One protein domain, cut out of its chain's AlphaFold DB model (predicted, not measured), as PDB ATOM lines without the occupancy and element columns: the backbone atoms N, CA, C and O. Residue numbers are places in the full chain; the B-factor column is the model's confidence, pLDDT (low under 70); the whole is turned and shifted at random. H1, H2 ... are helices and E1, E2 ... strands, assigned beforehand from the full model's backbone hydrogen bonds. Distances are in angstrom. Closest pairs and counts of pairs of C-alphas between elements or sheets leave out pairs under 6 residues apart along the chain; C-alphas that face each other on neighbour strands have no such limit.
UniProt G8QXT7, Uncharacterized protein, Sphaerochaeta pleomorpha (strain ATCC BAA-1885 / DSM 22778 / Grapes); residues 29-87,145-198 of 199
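What this domain is: This is residues 29 to 87 and 145 to 198 of the 199 residues of an uncharacterized protein of Sphaerochaeta pleomorpha (strain ATCC BAA-1885 / DSM 22778 / Grapes) (UniProt G8QXT7). What does this domain look like? A twisted sheet of five strands has helices over one face: the long H4 runs over the E3 and E5 side, H2 crosses slantwise over E1 and E2, and H1 packs on H2. The small H3 only grazes the sheet, close to edge strand E4. What is it built of? The printed part has 113 residues, with four named helices and five named strands in the order E1 E2 E3 H1 H2 E4 H3 E5 H4; the class is mixed, in two layers, with H1, H2 and H4 on one face of the mixed sheet E4 E1 E2 E3 E5. It is compact, with a radius of gyration of the C-alphas of 14.0 A and spans of 42 by 30 by 22 A.

How they stand to each other: How do the strands pair? E1, residues 29 to 33, E2, residues 37 to 44, and E3, residues 47 to 54, form a meander, each strand the antiparallel neighbour of the one before, in two hairpins; N 30 and O 41 are 2.9 A apart, N 40 and O 51 2.8 A, within hydrogen-bond range. Edge strand E4, residues 83 to 85, is parallel to E1, with N 85 and O 31 2.9 A apart, and edge strand E5, residues 157 to 162, is parallel to E3, with N 50 and O 159 2.8 A apart. The sheet is twisted, its C-alphas up to 4.5 A off the best plane. What is over it? H4, residues 175 to 196, at a height over the sheet of 9.9 A, is over E3 and only just over E5, where 3 of its C-alphas fall; it runs along the strands, at 24 degrees to E3 on the local plane, and the closest C-alphas of E3 and H4 are those of Thr 47 and Asp 193, 7.6 A apart. On the same face, H2, residues 69 to 77, at a height of 9.0 A, is over E2 and only just over E1, where 3 of its C-alphas fall, slantwise at 43 degrees to E2 on the local plane. How do the helices meet? Residues 179 to 183 of H4 alone touch H2, at a steep tilt of 63 degrees, the closest C-alphas being those of Leu 76 and Ser 179, 5.3 A apart. H1, residues 55 to 65, touches H2 about perpendicular at 86 degrees, closest at C-alphas Ala 62 and Ala 72, 5.0 A. H3, residues 146 to 151, only grazes the sheet and is apart from H1, H2 and H4. What else do the backbones show? E3, H1 H2 and E4 make a split strand-helix-strand unit, two strands running the same way with E1 E2 between them, its crossover right-handed. Every O i to N i+4 pair is within hydrogen-bond range in H1, H2 and H4, and 1 of 2 in H3.

Where its parts are: Where does the first strand begin? C-alpha 29 of E1 is at (-8.282, -40.742, 35.516). Which elements are long? H4 measures 31.4 A from first to last C-alpha, E3 22.9 A and E2 22.8 A; H4 ends with C-alpha 196 at (-22.756, -54.431, 29.669).

The domain as a whole: How far does it reach, and is it cut? The two C-alphas farthest apart, those of Asp 154 and Thr 172, are 42.6 A apart; residues 88 to 144 are not printed, and C-alphas 87 and 145 are 8.0 A apart across the cut. Which link is long, and where is confidence low? The link from E5 to H4, residues 163 to 174, is long; pLDDT is under 70 at residues 86 to 87, 145 to 158, 193 to 194 and 196 to 198.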
ATOM      1  N   ALA A  29      -9.365 -40.443  36.443       89.88
ATOM      2  CA  ALA A  29      -8.282 -40.742  35.516       89.88
ATOM      3  C   ALA A  29      -6.927 -40.627  36.211       89.88
ATOM      4  O   ALA A  29      -6.509 -39.535  36.604       89.88
ATOM      5  N   GLU A  30      -6.221 -41.746  36.338       87.88
ATOM      6  CA  GLU A  30      -4.831 -41.755  36.779       87.88
ATOM      7  C   GLU A  30      -3.902 -42.024  35.597       87.88
ATOM      8  O   GLU A  30      -4.150 -42.910  34.781       87.88
ATOM      9  N   TYR A  31      -2.822 -41.251  35.507       87.81
ATOM     10  CA  TYR A  31      -1.883 -41.310  34.388       87.81
ATOM     11  C   TYR A  31      -0.509 -41.772  34.855       87.81
ATOM     12  O   TYR A  31       0.073 -41.159  35.753       87.81
ATOM     13  N   GLY A  32       0.039 -42.794  34.206       86.25
ATOM     14  CA  GLY A  32       1.400 -43.252  34.431       86.25
ATOM     15  C   GLY A  32       2.241 -43.260  33.169       86.25
ATOM     16  O   GLY A  32       1.792 -43.693  32.112       86.25
ATOM     17  N   LEU A  33       3.471 -42.761  33.277       84.38
ATOM     18  CA  LEU A  33       4.423 -42.684  32.173       84.38
ATOM     19  C   LEU A  33       5.640 -43.551  32.492       84.38
ATOM     20  O   LEU A  33       6.363 -43.280  33.447       84.38
ATOM     21  N   PHE A  34       5.884 -44.561  31.662       77.81
ATOM     22  CA  PHE A  34       6.879 -45.608  31.915       77.81
ATOM     23  C   PHE A  34       7.992 -45.610  30.862       77.81
ATOM     24  O   PHE A  34       8.563 -46.644  30.532       77.81
ATOM     25  N   GLY A  35       8.309 -44.439  30.307       71.56
ATOM     26  CA  GLY A  35       9.365 -44.249  29.309       71.56
ATOM     27  C   GLY A  35       8.985 -44.731  27.906       71.56
ATOM     28  O   GLY A  35       8.967 -43.918  26.989       71.56
ATOM     29  N   SER A  36       8.677 -46.022  27.750       70.44
ATOM     30  CA  SER A  36       8.302 -46.660  26.474       70.44
ATOM     31  C   SER A  36       6.800 -46.646  26.183       70.44
ATOM     32  O   SER A  36       6.381 -47.052  25.103       70.44
ATOM     33  N   GLU A  37       5.990 -46.211  27.140       79.12
ATOM     34  CA  GLU A  37       4.539 -46.134  27.007       79.12
ATOM     35  C   GLU A  37       3.929 -45.261  28.101       79.12
ATOM     36  O   GLU A  37       4.548 -45.006  29.145       79.12
ATOM     37  N   ALA A  38       2.687 -44.852  27.875       87.62
ATOM     38  CA  ALA A  38       1.822 -44.327  28.914       87.62
ATOM     39  C   ALA A  38       0.696 -45.319  29.213       87.62
ATOM     40  O   ALA A  38       0.080 -45.872  28.305       87.62
ATOM     41  N   ILE A  39       0.416 -45.522  30.497       86.81
ATOM     42  CA  ILE A  39      -0.742 -46.271  30.978       86.81
ATOM     43  C   ILE A  39      -1.717 -45.281  31.595       86.81
ATOM     44  O   ILE A  39      -1.330 -44.458  32.426       86.81
ATOM     45  N   VAL A  40      -2.985 -45.369  31.215       88.75
ATOM     46  CA  VAL A  40      -4.054 -44.547  31.782       88.75
ATOM     47  C   VAL A  40      -5.095 -45.456  32.413       88.75
ATOM     48  O   VAL A  40      -5.589 -46.384  31.779       88.75
ATOM     49  N   LEU A  41      -5.405 -45.197  33.678       86.62
ATOM     50  CA  LEU A  41      -6.412 -45.907  34.454       86.62
ATOM     51  C   LEU A  41      -7.651 -45.027  34.531       86.62
ATOM     52  O   LEU A  41      -7.602 -43.949  35.119       86.62
ATOM     53  N   LEU A  42      -8.746 -45.476  33.929       87.38
ATOM     54  CA  LEU A  42     -10.012 -44.755  33.879       87.38
ATOM     55  C   LEU A  42     -11.053 -45.531  34.672       87.38
ATOM     56  O   LEU A  42     -11.485 -46.601  34.251       87.38
ATOM     57  N   LYS A  43     -11.471 -45.001  35.816       84.19
ATOM     58  CA  LYS A  43     -12.509 -45.617  36.641       84.19
ATOM     59  C   LYS A  43     -13.823 -44.870  36.506       84.19
ATOM     60  O   LYS A  43     -13.879 -43.646  36.646       84.19
ATOM     61  N   GLN A  44     -14.887 -45.631  36.294       85.69
ATOM     62  CA  GLN A  44     -16.259 -45.150  36.337       85.69
ATOM     63  C   GLN A  44     -17.134 -46.189  37.048       85.69
ATOM     64  O   GLN A  44     -17.286 -47.315  36.571       85.69
ATOM     65  N   GLY A  45     -17.686 -45.814  38.204       81.25
ATOM     66  CA  GLY A  45     -18.410 -46.746  39.069       81.25
ATOM     67  C   GLY A  45     -17.518 -47.921  39.485       81.25
ATOM     68  O   GLY A  45     -16.383 -47.721  39.914       81.25
ATOM     69  N   GLU A  46     -18.014 -49.144  39.301       75.12
ATOM     70  CA  GLU A  46     -17.296 -50.399  39.592       75.12
ATOM     71  C   GLU A  46     -16.447 -50.904  38.404       75.12
ATOM     72  O   GLU A  46     -15.995 -52.049  38.406       75.12
ATOM     73  N   THR A  47     -16.258 -50.089  37.360       75.06
ATOM     74  CA  THR A  47     -15.531 -50.473  36.140       75.06
ATOM     75  C   THR A  47     -14.212 -49.719  36.025       75.06
ATOM     76  O   THR A  47     -14.179 -48.500  36.201       75.06
ATOM     77  N   LEU A  48     -13.144 -50.438  35.686       78.56
ATOM     78  CA  LEU A  48     -11.823 -49.904  35.371       78.56
ATOM     79  C   LEU A  48     -11.483 -50.179  33.903       78.56
ATOM     80  O   LEU A  48     -11.432 -51.328  33.477       78.56
ATOM     81  N   SER A  49     -11.190 -49.138  33.139       80.50
ATOM     82  CA  SER A  49     -10.638 -49.253  31.792       80.50
ATOM     83  C   SER A  49      -9.162 -48.860  31.839       80.50
ATOM     84  O   SER A  49      -8.813 -47.755  32.251       80.50
ATOM     85  N   VAL A  50      -8.289 -49.771  31.430       83.19
ATOM     86  CA  VAL A  50      -6.840 -49.585  31.364       83.19
ATOM     87  C   VAL A  50      -6.458 -49.350  29.912       83.19
ATOM     88  O   VAL A  50      -6.608 -50.238  29.077       83.19
ATOM     89  N   LEU A  51      -5.953 -48.162  29.611       84.69
ATOM     90  CA  LEU A  51      -5.480 -47.788  28.286       84.69
ATOM     91  C   LEU A  51      -3.953 -47.830  28.254       84.69
ATOM     92  O   LEU A  51      -3.305 -47.231  29.109       84.69
ATOM     93  N   SER A  52      -3.378 -48.498  27.260       87.62
ATOM     94  CA  SER A  52      -1.942 -48.492  26.983       87.62
ATOM     95  C   SER A  52      -1.683 -47.736  25.685       87.62
ATOM     96  O   SER A  52      -2.252 -48.049  24.639       87.62
ATOM     97  N   LEU A  53      -0.857 -46.698  25.786       89.00
ATOM     98  CA  LEU A  53      -0.455 -45.821  24.695       89.00
ATOM     99  C   LEU A  53       1.031 -46.053  24.398       89.00
ATOM    100  O   LEU A  53       1.864 -45.757  25.264       89.00
ATOM    101  N   PRO A  54       1.392 -46.550  23.206       87.25
ATOM    102  CA  PRO A  54       2.787 -46.748  22.832       87.25
ATOM    103  C   PRO A  54       3.557 -45.418  22.738       87.25
ATOM    104  O   PRO A  54       2.983 -44.345  22.524       87.25
ATOM    105  N   ALA A  55       4.880 -45.481  22.943       88.06
ATOM    106  CA  ALA A  55       5.746 -44.299  22.987       88.06
ATOM    107  C   ALA A  55       5.717 -43.453  21.713       88.06
ATOM    108  O   ALA A  55       5.860 -42.242  21.810       88.06
ATOM    109  N   ASP A  56       5.539 -44.047  20.539       90.31
ATOM    110  CA  ASP A  56       5.469 -43.319  19.269       90.31
ATOM    111  C   ASP A  56       4.273 -42.355  19.210       90.31
ATOM    112  O   ASP A  56       4.432 -41.207  18.791       90.31
ATOM    113  N   ILE A  57       3.106 -42.773  19.711       91.50
ATOM    114  CA  ILE A  57       1.922 -41.916  19.856       91.50
ATOM    115  C   ILE A  57       2.200 -40.797  20.862       91.50
ATOM    116  O   ILE A  57       1.946 -39.626  20.576       91.50
ATOM    117  N   VAL A  58       2.732 -41.146  22.038       91.19
ATOM    118  CA  VAL A  58       3.004 -40.179  23.114       91.19
ATOM    119  C   VAL A  58       4.032 -39.138  22.671       91.19
ATOM    120  O   VAL A  58       3.824 -37.938  22.851       91.19
ATOM    121  N   ASP A  59       5.130 -39.588  22.076       92.19
ATOM    122  CA  ASP A  59       6.256 -38.746  21.685       92.19
ATOM    123  C   ASP A  59       5.907 -37.895  20.467       92.19
ATOM    124  O   ASP A  59       6.219 -36.703  20.444       92.19
ATOM    125  N   GLY A  60       5.213 -38.475  19.486       92.25
ATOM    126  CA  GLY A  60       4.754 -37.747  18.311       92.25
ATOM    127  C   GLY A  60       3.744 -36.652  18.661       92.25
ATOM    128  O   GLY A  60       3.904 -35.510  18.223       92.25
ATOM    129  N   TYR A  61       2.770 -36.942  19.529       93.25
ATOM    130  CA  TYR A  61       1.792 -35.939  19.954       93.25
ATOM    131  C   TYR A  61       2.413 -34.858  20.852       93.25
ATOM    132  O   TYR A  61       2.097 -33.673  20.714       93.25
ATOM    133  N   ALA A  62       3.345 -35.231  21.737       93.31
ATOM    134  CA  ALA A  62       4.109 -34.274  22.540       93.31
ATOM    135  C   ALA A  62       4.924 -33.315  21.659       93.31
ATOM    136  O   ALA A  62       4.943 -32.108  21.907       93.31
ATOM    137  N   LEU A  63       5.553 -33.831  20.596       93.94
ATOM    138  CA  LEU A  63       6.284 -33.018  19.628       93.94
ATOM    139  C   LEU A  63       5.352 -32.057  18.875       93.94
ATOM    140  O   LEU A  63       5.683 -30.878  18.732       93.94
ATOM    141  N   HIS A  64       4.191 -32.542  18.429       93.38
ATOM    142  CA  HIS A  64       3.189 -31.742  17.722       93.38
ATOM    143  C   HIS A  64       2.653 -30.583  18.582       93.38
ATOM    144  O   HIS A  64       2.660 -29.429  18.153       93.38
ATOM    145  N   THR A  65       2.247 -30.878  19.818       93.75
ATOM    146  CA  THR A  65       1.646 -29.903  20.749       93.75
ATOM    147  C   THR A  65       2.669 -29.060  21.510       93.75
ATOM    148  O   THR A  65       2.306 -28.075  22.153       93.75
ATOM    149  N   LYS A  66       3.960 -29.421  21.441       94.44
ATOM    150  CA  LYS A  66       5.057 -28.838  22.235       94.44
ATOM    151  C   LYS A  66       4.840 -28.960  23.748       94.44
ATOM    152  O   LYS A  66       5.356 -28.151  24.521       94.44
ATOM    153  N   LEU A  67       4.081 -29.966  24.176       92.25
ATOM    154  CA  LEU A  67       3.851 -30.281  25.582       92.25
ATOM    155  C   LEU A  67       4.884 -31.296  26.083       92.25
ATOM    156  O   LEU A  67       5.429 -32.096  25.326       92.25
ATOM    157  N   GLY A  68       5.136 -31.309  27.394       89.31
ATOM    158  CA  GLY A  68       5.841 -32.432  28.014       89.31
ATOM    159  C   GLY A  68       5.001 -33.711  27.909       89.31
ATOM    160  O   GLY A  68       3.779 -33.634  28.016       89.31
ATOM    161  N   LYS A  69       5.638 -34.881  27.752       88.38
ATOM    162  CA  LYS A  69       4.966 -36.180  27.510       88.38
ATOM    163  C   LYS A  69       3.758 -36.428  28.420       88.38
ATOM    164  O   LYS A  69       2.697 -36.813  27.956       88.38
ATOM    165  N   GLN A  70       3.897 -36.146  29.714       84.94
ATOM    166  CA  GLN A  70       2.820 -36.337  30.686       84.94
ATOM    167  C   GLN A  70       1.585 -35.464  30.406       84.94
ATOM    168  O   GLN A  70       0.461 -35.954  30.476       84.94
ATOM    169  N   LEU A  71       1.788 -34.190  30.059       89.62
ATOM    170  CA  LEU A  71       0.703 -33.278  29.683       89.62
ATOM    171  C   LEU A  71       0.151 -33.605  28.296       89.62
ATOM    172  O   LEU A  71      -1.046 -33.477  28.080       89.62
ATOM    173  N   ALA A  72       1.003 -34.073  27.382       91.75
ATOM    174  CA  ALA A  72       0.594 -34.484  26.046       91.75
ATOM    175  C   ALA A  72      -0.413 -35.642  26.095       91.75
ATOM    176  O   ALA A  72      -1.390 -35.615  25.361       91.75
ATOM    177  N   VAL A  73      -0.236 -36.621  26.989       91.50
ATOM    178  CA  VAL A  73      -1.205 -37.722  27.147       91.50
ATOM    179  C   VAL A  73      -2.543 -37.235  27.709       91.50
ATOM    180  O   VAL A  73      -3.598 -37.662  27.247       91.50
ATOM    181  N   GLN A  74      -2.515 -36.325  28.686       92.06
ATOM    182  CA  GLN A  74      -3.739 -35.741  29.249       92.06
ATOM    183  C   GLN A  74      -4.492 -34.921  28.202       92.06
ATOM    184  O   GLN A  74      -5.710 -35.042  28.079       92.06
ATOM    185  N   ASP A  75      -3.763 -34.118  27.426       93.19
ATOM    186  CA  ASP A  75      -4.327 -33.355  26.322       93.19
ATOM    187  C   ASP A  75      -4.864 -34.285  25.229       93.19
ATOM    188  O   ASP A  75      -6.000 -34.114  24.810       93.19
ATOM    189  N   LEU A  76      -4.140 -35.337  24.841       92.75
ATOM    190  CA  LEU A  76      -4.591 -36.304  23.835       92.75
ATOM    191  C   LEU A  76      -5.959 -36.902  24.197       92.75
ATOM    192  O   LEU A  76      -6.878 -36.903  23.380       92.75
ATOM    193  N   LEU A  77      -6.122 -37.356  25.443       91.50
ATOM    194  CA  LEU A  77      -7.362 -37.992  25.895       91.50
ATOM    195  C   LEU A  77      -8.459 -36.998  26.291       91.50
ATOM    196  O   LEU A  77      -9.627 -37.373  26.343       91.50
ATOM    197  N   GLY A  78      -8.116 -35.743  26.591       90.38
ATOM    198  CA  GLY A  78      -9.082 -34.724  27.007       90.38
ATOM    199  C   GLY A  78      -9.776 -35.014  28.347       90.38
ATOM    200  O   GLY A  78     -10.816 -34.417  28.628       90.38
ATOM    201  N   ILE A  79      -9.232 -35.918  29.170       89.12
ATOM    202  CA  ILE A  79      -9.785 -36.280  30.483       89.12
ATOM    203  C   ILE A  79      -8.890 -35.690  31.585       89.12
ATOM    204  O   ILE A  79      -7.715 -36.057  31.671       89.12
ATOM    205  N   PRO A  80      -9.408 -34.807  32.457       87.31
ATOM    206  CA  PRO A  80      -8.616 -34.235  33.542       87.31
ATOM    207  C   PRO A  80      -8.059 -35.313  34.488       87.31
ATOM    208  O   PRO A  80      -8.795 -36.230  34.856       87.31
ATOM    209  N   PRO A  81      -6.789 -35.214  34.921       88.06
ATOM    210  CA  PRO A  81      -6.213 -36.175  35.852       88.06
ATOM    211  C   PRO A  81      -6.799 -36.011  37.258       88.06
ATOM    212  O   PRO A  81      -6.886 -34.905  37.790       88.06
ATOM    213  N   THR A  82      -7.126 -37.130  37.900       86.38
ATOM    214  CA  THR A  82      -7.350 -37.210  39.352       86.38
ATOM    215  C   THR A  82      -6.078 -37.593  40.102       86.38
ATOM    216  O   THR A  82      -5.988 -37.379  41.308       86.38
ATOM    217  N   GLY A  83      -5.084 -38.130  39.393       82.62
ATOM    218  CA  GLY A  83      -3.794 -38.509  39.950       82.62
ATOM    219  C   GLY A  83      -2.787 -38.908  38.877       82.62
ATOM    220  O   GLY A  83      -3.095 -38.990  37.685       82.62
ATOM    221  N   THR A  84      -1.559 -39.151  39.316       81.75
ATOM    222  CA  THR A  84      -0.479 -39.670  38.476       81.75
ATOM    223  C   THR A  84       0.276 -40.743  39.238       81.75
ATOM    224  O   THR A  84       0.463 -40.608  40.447       81.75
ATOM    225  N   PHE A  85       0.760 -41.759  38.539       76.81
ATOM    226  CA  PHE A  85       1.536 -42.852  39.119       76.81
ATOM    227  C   PHE A  85       2.695 -43.224  38.198       76.81
ATOM    228  O   PHE A  85       2.816 -42.695  37.097       76.81
ATOM    229  N   GLY A  86       3.587 -44.105  38.629       63.75
ATOM    230  CA  GLY A  86       4.654 -44.553  37.744       63.75
ATOM    231  C   GLY A  86       5.814 -45.214  38.458       63.75
ATOM    232  O   GLY A  86       6.126 -44.909  39.607       63.75
ATOM    233  N   THR A  87       6.458 -46.107  37.721       60.16
ATOM    234  CA  THR A  87       7.733 -46.749  38.039       60.16
ATOM    235  C   THR A  87       8.642 -46.634  36.803       60.16
ATOM    236  O   THR A  87       8.248 -46.066  35.783       60.16
ATOM    237  N   LEU A 145       2.873 -48.203  43.195       52.16
ATOM    238  CA  LEU A 145       1.608 -48.826  42.782       52.16
ATOM    239  C   LEU A 145       0.639 -49.108  43.939       52.16
ATOM    240  O   LEU A 145      -0.567 -49.045  43.715       52.16
ATOM    241  N   ASP A 146       1.128 -49.336  45.161       50.62
ATOM    242  CA  ASP A 146       0.289 -49.728  46.312       50.62
ATOM    243  C   ASP A 146      -0.861 -48.740  46.562       50.62
ATOM    244  O   ASP A 146      -2.024 -49.125  46.635       50.62
ATOM    245  N   SER A 147      -0.569 -47.432  46.545       57.19
ATOM    246  CA  SER A 147      -1.603 -46.406  46.746       57.19
ATOM    247  C   SER A 147      -2.639 -46.331  45.620       57.19
ATOM    248  O   SER A 147      -3.719 -45.790  45.828       57.19
ATOM    249  N   VAL A 148      -2.298 -46.814  44.424       58.16
ATOM    250  CA  VAL A 148      -3.157 -46.780  43.234       58.16
ATOM    251  C   VAL A 148      -4.069 -47.999  43.231       58.16
ATOM    252  O   VAL A 148      -5.269 -47.868  43.021       58.16
ATOM    253  N   LEU A 149      -3.521 -49.181  43.521       57.56
ATOM    254  CA  LEU A 149      -4.295 -50.420  43.589       57.56
ATOM    255  C   LEU A 149      -5.343 -50.367  44.708       57.56
ATOM    256  O   LEU A 149      -6.488 -50.757  44.483       57.56
ATOM    257  N   ASP A 150      -5.005 -49.777  45.859       60.12
ATOM    258  CA  ASP A 150      -5.959 -49.552  46.951       60.12
ATOM    259  C   ASP A 150      -7.152 -48.678  46.521       60.12
ATOM    260  O   ASP A 150      -8.296 -48.934  46.917       60.12
ATOM    261  N   ARG A 151      -6.915 -47.675  45.658       64.50
ATOM    262  CA  ARG A 151      -7.954 -46.777  45.112       64.50
ATOM    263  C   ARG A 151      -8.925 -47.474  44.153       64.50
ATOM    264  O   ARG A 151     -10.017 -46.953  43.915       64.50
ATOM    265  N   PHE A 152      -8.555 -48.648  43.642       65.50
ATOM    266  CA  PHE A 152      -9.362 -49.461  42.729       65.50
ATOM    267  C   PHE A 152      -9.881 -50.759  43.369       65.50
ATOM    268  O   PHE A 152     -10.365 -51.640  42.665       65.50
ATOM    269  N   SER A 153      -9.825 -50.881  44.698       65.62
ATOM    270  CA  SER A 153     -10.268 -52.079  45.432       65.62
ATOM    271  C   SER A 153     -11.769 -52.397  45.317       65.62
ATOM    272  O   SER A 153     -12.178 -53.531  45.560       65.62
ATOM    273  N   ASP A 154     -12.588 -51.424  44.928       69.00
ATOM    274  CA  ASP A 154     -14.033 -51.530  44.695       69.00
ATOM    275  C   ASP A 154     -14.405 -51.840  43.231       69.00
ATOM    276  O   ASP A 154     -15.587 -51.905  42.884       69.00
ATOM    277  N   VAL A 155     -13.413 -52.039  42.358       66.69
ATOM    278  CA  VAL A 155     -13.621 -52.409  40.954       66.69
ATOM    279  C   VAL A 155     -14.069 -53.868  40.850       66.69
ATOM    280  O   VAL A 155     -13.419 -54.772  41.372       66.69
ATOM    281  N   LYS A 156     -15.157 -54.109  40.112       65.38
ATOM    282  CA  LYS A 156     -15.654 -55.452  39.769       65.38
ATOM    283  C   LYS A 156     -15.336 -55.865  38.337       65.38
ATOM    284  O   LYS A 156     -15.198 -57.055  38.070       65.38
ATOM    285  N   TYR A 157     -15.219 -54.899  37.429       67.31
ATOM    286  CA  TYR A 157     -15.023 -55.147  36.002       67.31
ATOM    287  C   TYR A 157     -13.794 -54.403  35.498       67.31
ATOM    288  O   TYR A 157     -13.609 -53.231  35.817       67.31
ATOM    289  N   CYS A 158     -12.967 -55.067  34.693       68.69
ATOM    290  CA  CYS A 158     -11.774 -54.461  34.117       68.69
ATOM    291  C   CYS A 158     -11.692 -54.728  32.618       68.69
ATOM    292  O   CYS A 158     -11.848 -55.869  32.178       68.69
ATOM    293  N   HIS A 159     -11.379 -53.688  31.855       70.56
ATOM    294  CA  HIS A 159     -11.156 -53.768  30.419       70.56
ATOM    295  C   HIS A 159      -9.789 -53.196  30.081       70.56
ATOM    296  O   HIS A 159      -9.415 -52.136  30.575       70.56
ATOM    297  N   TYR A 160      -9.041 -53.895  29.234       76.00
ATOM    298  CA  TYR A 160      -7.738 -53.445  28.766       76.00
ATOM    299  C   TYR A 160      -7.804 -53.103  27.285       76.00
ATOM    300  O   TYR A 160      -8.317 -53.880  26.478       76.00
ATOM    301  N   TYR A 161      -7.236 -51.956  26.937       76.06
ATOM    302  CA  TYR A 161      -7.183 -51.452  25.582       76.06
ATOM    303  C   TYR A 161      -5.744 -51.076  25.221       76.06
ATOM    304  O   TYR A 161      -5.162 -50.166  25.808       76.06
ATOM    305  N   ASP A 162      -5.186 -51.764  24.228       79.75
ATOM    306  CA  ASP A 162      -3.896 -51.424  23.626       79.75
ATOM    307  C   ASP A 162      -4.126 -50.613  22.347       79.75
ATOM    308  O   ASP A 162      -4.601 -51.143  21.337       79.75
ATOM    309  N   VAL A 163      -3.793 -49.323  22.406       82.81
ATOM    310  CA  VAL A 163      -4.004 -48.377  21.304       82.81
ATOM    311  C   VAL A 163      -3.118 -48.701  20.102       82.81
ATOM    312  O   VAL A 163      -3.537 -48.508  18.959       82.81
ATOM    313  N   GLY A 164      -1.933 -49.276  20.328       80.62
ATOM    314  CA  GLY A 164      -1.006 -49.640  19.255       80.62
ATOM    315  C   GLY A 164      -1.534 -50.738  18.327       80.62
ATOM    316  O   GLY A 164      -1.029 -50.911  17.222       80.62
ATOM    317  N   ARG A 165      -2.582 -51.471  18.730       78.50
ATOM    318  CA  ARG A 165      -3.184 -52.522  17.891       78.50
ATOM    319  C   ARG A 165      -4.077 -51.991  16.777       78.50
ATOM    320  O   ARG A 165      -4.385 -52.744  15.856       78.50
ATOM    321  N   PHE A 166      -4.530 -50.747  16.873       80.44
ATOM    322  CA  PHE A 166      -5.458 -50.160  15.903       80.44
ATOM    323  C   PHE A 166      -5.066 -48.752  15.450       80.44
ATOM    324  O   PHE A 166      -5.694 -48.218  14.538       80.44
ATOM    325  N   ILE A 167      -4.018 -48.169  16.035       83.75
ATOM    326  CA  ILE A 167      -3.430 -46.900  15.606       83.75
ATOM    327  C   ILE A 167      -1.988 -47.144  15.184       83.75
ATOM    328  O   ILE A 167      -1.220 -47.801  15.880       83.75
ATOM    329  N   THR A 168      -1.612 -46.584  14.040       85.06
ATOM    330  CA  THR A 168      -0.233 -46.557  13.552       85.06
ATOM    331  C   THR A 168       0.107 -45.120  13.197       85.06
ATOM    332  O   THR A 168      -0.688 -44.445  12.546       85.06
ATOM    333  N   ILE A 169       1.266 -44.653  13.654       88.44
ATOM    334  CA  ILE A 169       1.741 -43.290  13.423       88.44
ATOM    335  C   ILE A 169       2.767 -43.293  12.296       88.44
ATOM    336  O   ILE A 169       3.682 -44.115  12.266       88.44
ATOM    337  N   ASP A 170       2.639 -42.325  11.398       86.81
ATOM    338  CA  ASP A 170       3.630 -42.017  10.375       86.81
ATOM    339  C   ASP A 170       3.935 -40.509  10.301       86.81
ATOM    340  O   ASP A 170       3.416 -39.689  11.065       86.81
ATOM    341  N   THR A 171       4.800 -40.125   9.362       82.81
ATOM    342  CA  THR A 171       5.236 -38.735   9.161       82.81
ATOM    343  C   THR A 171       4.135 -37.779   8.695       82.81
ATOM    344  O   THR A 171       4.327 -36.568   8.747       82.81
ATOM    345  N   THR A 172       3.015 -38.303   8.203       87.19
ATOM    346  CA  THR A 172       1.866 -37.554   7.677       87.19
ATOM    347  C   THR A 172       0.650 -37.593   8.600       87.19
ATOM    348  O   THR A 172      -0.413 -37.105   8.220       87.19
ATOM    349  N   THR A 173       0.806 -38.137   9.809       91.12
ATOM    350  CA  THR A 173      -0.266 -38.233  10.805       91.12
ATOM    351  C   THR A 173      -0.907 -36.872  11.069       91.12
ATOM    352  O   THR A 173      -0.243 -35.925  11.498       91.12
ATOM    353  N   ASP A 174      -2.221 -36.797  10.865       93.69
ATOM    354  CA  ASP A 174      -3.044 -35.682  11.323       93.69
ATOM    355  C   ASP A 174      -3.337 -35.858  12.820       93.69
ATOM    356  O   ASP A 174      -4.196 -36.641  13.233       93.69
ATOM    357  N   TRP A 175      -2.566 -35.148  13.640       93.50
ATOM    358  CA  TRP A 175      -2.623 -35.247  15.096       93.50
ATOM    359  C   TRP A 175      -3.922 -34.704  15.699       93.50
ATOM    360  O   TRP A 175      -4.365 -35.215  16.729       93.50
ATOM    361  N   GLU A 176      -4.556 -33.713  15.069       92.81
ATOM    362  CA  GLU A 176      -5.839 -33.178  15.535       92.81
ATOM    363  C   GLU A 176      -6.953 -34.197  15.283       92.81
ATOM    364  O   GLU A 176      -7.722 -34.525  16.194       92.81
ATOM    365  N   ALA A 177      -6.994 -34.763  14.072       91.19
ATOM    366  CA  ALA A 177      -7.945 -35.812  13.723       91.19
ATOM    367  C   ALA A 177      -7.754 -37.067  14.589       91.19
ATOM    368  O   ALA A 177      -8.733 -37.642  15.069       91.19
ATOM    369  N   LEU A 178      -6.503 -37.464  14.844       92.00
ATOM    370  CA  LEU A 178      -6.180 -38.593  15.716       92.00
ATOM    371  C   LEU A 178      -6.655 -38.364  17.156       92.00
ATOM    372  O   LEU A 178      -7.260 -39.253  17.753       92.00
ATOM    373  N   SER A 179      -6.403 -37.174  17.710       92.75
ATOM    374  CA  SER A 179      -6.844 -36.802  19.059       92.75
ATOM    375  C   SER A 179      -8.368 -36.875  19.179       92.75
ATOM    376  O   SER A 179      -8.898 -37.523  20.083       92.75
ATOM    377  N   LEU A 180      -9.095 -36.310  18.210       92.44
ATOM    378  CA  LEU A 180     -10.557 -36.402  18.155       92.44
ATOM    379  C   LEU A 180     -11.046 -37.850  18.050       92.44
ATOM    380  O   LEU A 180     -11.974 -38.233  18.767       92.44
ATOM    381  N   TYR A 181     -10.405 -38.659  17.206       90.94
ATOM    382  CA  TYR A 181     -10.734 -40.071  17.043       90.94
ATOM    383  C   TYR A 181     -10.558 -40.856  18.347       90.94
ATOM    384  O   TYR A 181     -11.490 -41.537  18.772       90.94
ATOM    385  N   ILE A 182      -9.408 -40.726  19.020       90.56
ATOM    386  CA  ILE A 182      -9.133 -41.424  20.285       90.56
ATOM    387  C   ILE A 182     -10.158 -41.027  21.348       90.56
ATOM    388  O   ILE A 182     -10.697 -41.896  22.032       90.56
ATOM    389  N   ARG A 183     -10.476 -39.731  21.463       92.62
ATOM    390  CA  ARG A 183     -11.481 -39.231  22.413       92.62
ATOM    391  C   ARG A 183     -12.864 -39.813  22.143       92.62
ATOM    392  O   ARG A 183     -13.538 -40.242  23.080       92.62
ATOM    393  N   GLN A 184     -13.289 -39.841  20.880       89.50
ATOM    394  CA  GLN A 184     -14.586 -40.400  20.503       89.50
ATOM    395  C   GLN A 184     -14.638 -41.907  20.766       89.50
ATOM    396  O   GLN A 184     -15.572 -42.384  21.411       89.50
ATOM    397  N   TRP A 185     -13.625 -42.643  20.310       90.50
ATOM    398  CA  TRP A 185     -13.527 -44.085  20.515       90.50
ATOM    399  C   TRP A 185     -13.553 -44.441  22.006       90.50
ATOM    400  O   TRP A 185     -14.299 -45.331  22.415       90.50
ATOM    401  N   LEU A 186     -12.809 -43.708  22.836       88.25
ATOM    402  CA  LEU A 186     -12.771 -43.939  24.276       88.25
ATOM    403  C   LEU A 186     -14.132 -43.670  24.931       88.25
ATOM    404  O   LEU A 186     -14.587 -44.465  25.752       88.25
ATOM    405  N   ALA A 187     -14.817 -42.591  24.542       86.81
ATOM    406  CA  ALA A 187     -16.160 -42.298  25.035       86.81
ATOM    407  C   ALA A 187     -17.158 -43.417  24.683       86.81
ATOM    408  O   ALA A 187     -17.976 -43.805  25.521       86.81
ATOM    409  N   GLU A 188     -17.079 -43.965  23.470       84.62
ATOM    410  CA  GLU A 188     -17.915 -45.086  23.035       84.62
ATOM    411  C   GLU A 188     -17.575 -46.386  23.779       84.62
ATOM    412  O   GLU A 188     -18.490 -47.071  24.242       84.62
ATOM    413  N   ALA A 189     -16.289 -46.697  23.965       80.62
ATOM    414  CA  ALA A 189     -15.837 -47.862  24.727       80.62
ATOM    415  C   ALA A 189     -16.365 -47.826  26.171       80.62
ATOM    416  O   ALA A 189     -17.005 -48.771  26.629       80.62
ATOM    417  N   MET A 190     -16.222 -46.686  26.851       81.19
ATOM    418  CA  MET A 190     -16.726 -46.507  28.216       81.19
ATOM    419  C   MET A 190     -18.259 -46.601  28.301       81.19
ATOM    420  O   MET A 190     -18.810 -47.147  29.260       81.19
ATOM    421  N   LEU A 191     -18.979 -46.101  27.289       80.69
ATOM    422  CA  LEU A 191     -20.435 -46.246  27.209       80.69
ATOM    423  C   LEU A 191     -20.869 -47.707  27.033       80.69
ATOM    424  O   LEU A 191     -21.888 -48.111  27.601       80.69
ATOM    425  N   LEU A 192     -20.132 -48.486  26.240       75.38
ATOM    426  CA  LEU A 192     -20.394 -49.911  26.048       75.38
ATOM    427  C   LEU A 192     -20.150 -50.699  27.335       75.38
ATOM    428  O   LEU A 192     -21.006 -51.504  27.707       75.38
ATOM    429  N   ASP A 193     -19.051 -50.417  28.033       68.75
ATOM    430  CA  ASP A 193     -18.713 -51.065  29.302       68.75
ATOM    431  C   ASP A 193     -19.810 -50.803  30.349       68.75
ATOM    432  O   ASP A 193     -20.335 -51.734  30.960       68.75
ATOM    433  N   ARG A 194     -20.298 -49.556  30.450       68.56
ATOM    434  CA  ARG A 194     -21.450 -49.226  31.307       68.56
ATOM    435  C   ARG A 194     -22.700 -50.036  30.952       68.56
ATOM    436  O   ARG A 194     -23.405 -50.487  31.849       68.56
ATOM    437  N   ARG A 195     -23.026 -50.187  29.665       71.06
ATOM    438  CA  ARG A 195     -24.242 -50.907  29.239       71.06
ATOM    439  C   ARG A 195     -24.166 -52.397  29.548       71.06
ATOM    440  O   ARG A 195     -25.175 -52.956  29.959       71.06
ATOM    441  N   ARG A 196     -22.994 -53.010  29.369       62.34
ATOM    442  CA  ARG A 196     -22.756 -54.431  29.669       62.34
ATOM    443  C   ARG A 196     -22.861 -54.751  31.158       62.34
ATOM    444  O   ARG A 196     -23.238 -55.861  31.500       62.34
ATOM    445  N   ASN A 197     -22.584 -53.777  32.020       57.06
ATOM    446  CA  ASN A 197     -22.590 -53.970  33.472       57.06
ATOM    447  C   ASN A 197     -23.959 -53.687  34.126       57.06
ATOM    448  O   ASN A 197     -24.115 -53.895  35.327       57.06
ATOM    449  N   ILE A 198     -24.946 -53.202  33.356       56.59
ATOM    450  CA  ILE A 198     -26.337 -52.975  33.803       56.59
ATOM    451  C   ILE A 198     -27.277 -54.111  33.343       56.59
ATOM    452  O   ILE A 198     -28.356 -54.273  33.914       56.59
TER     453      ILE A 198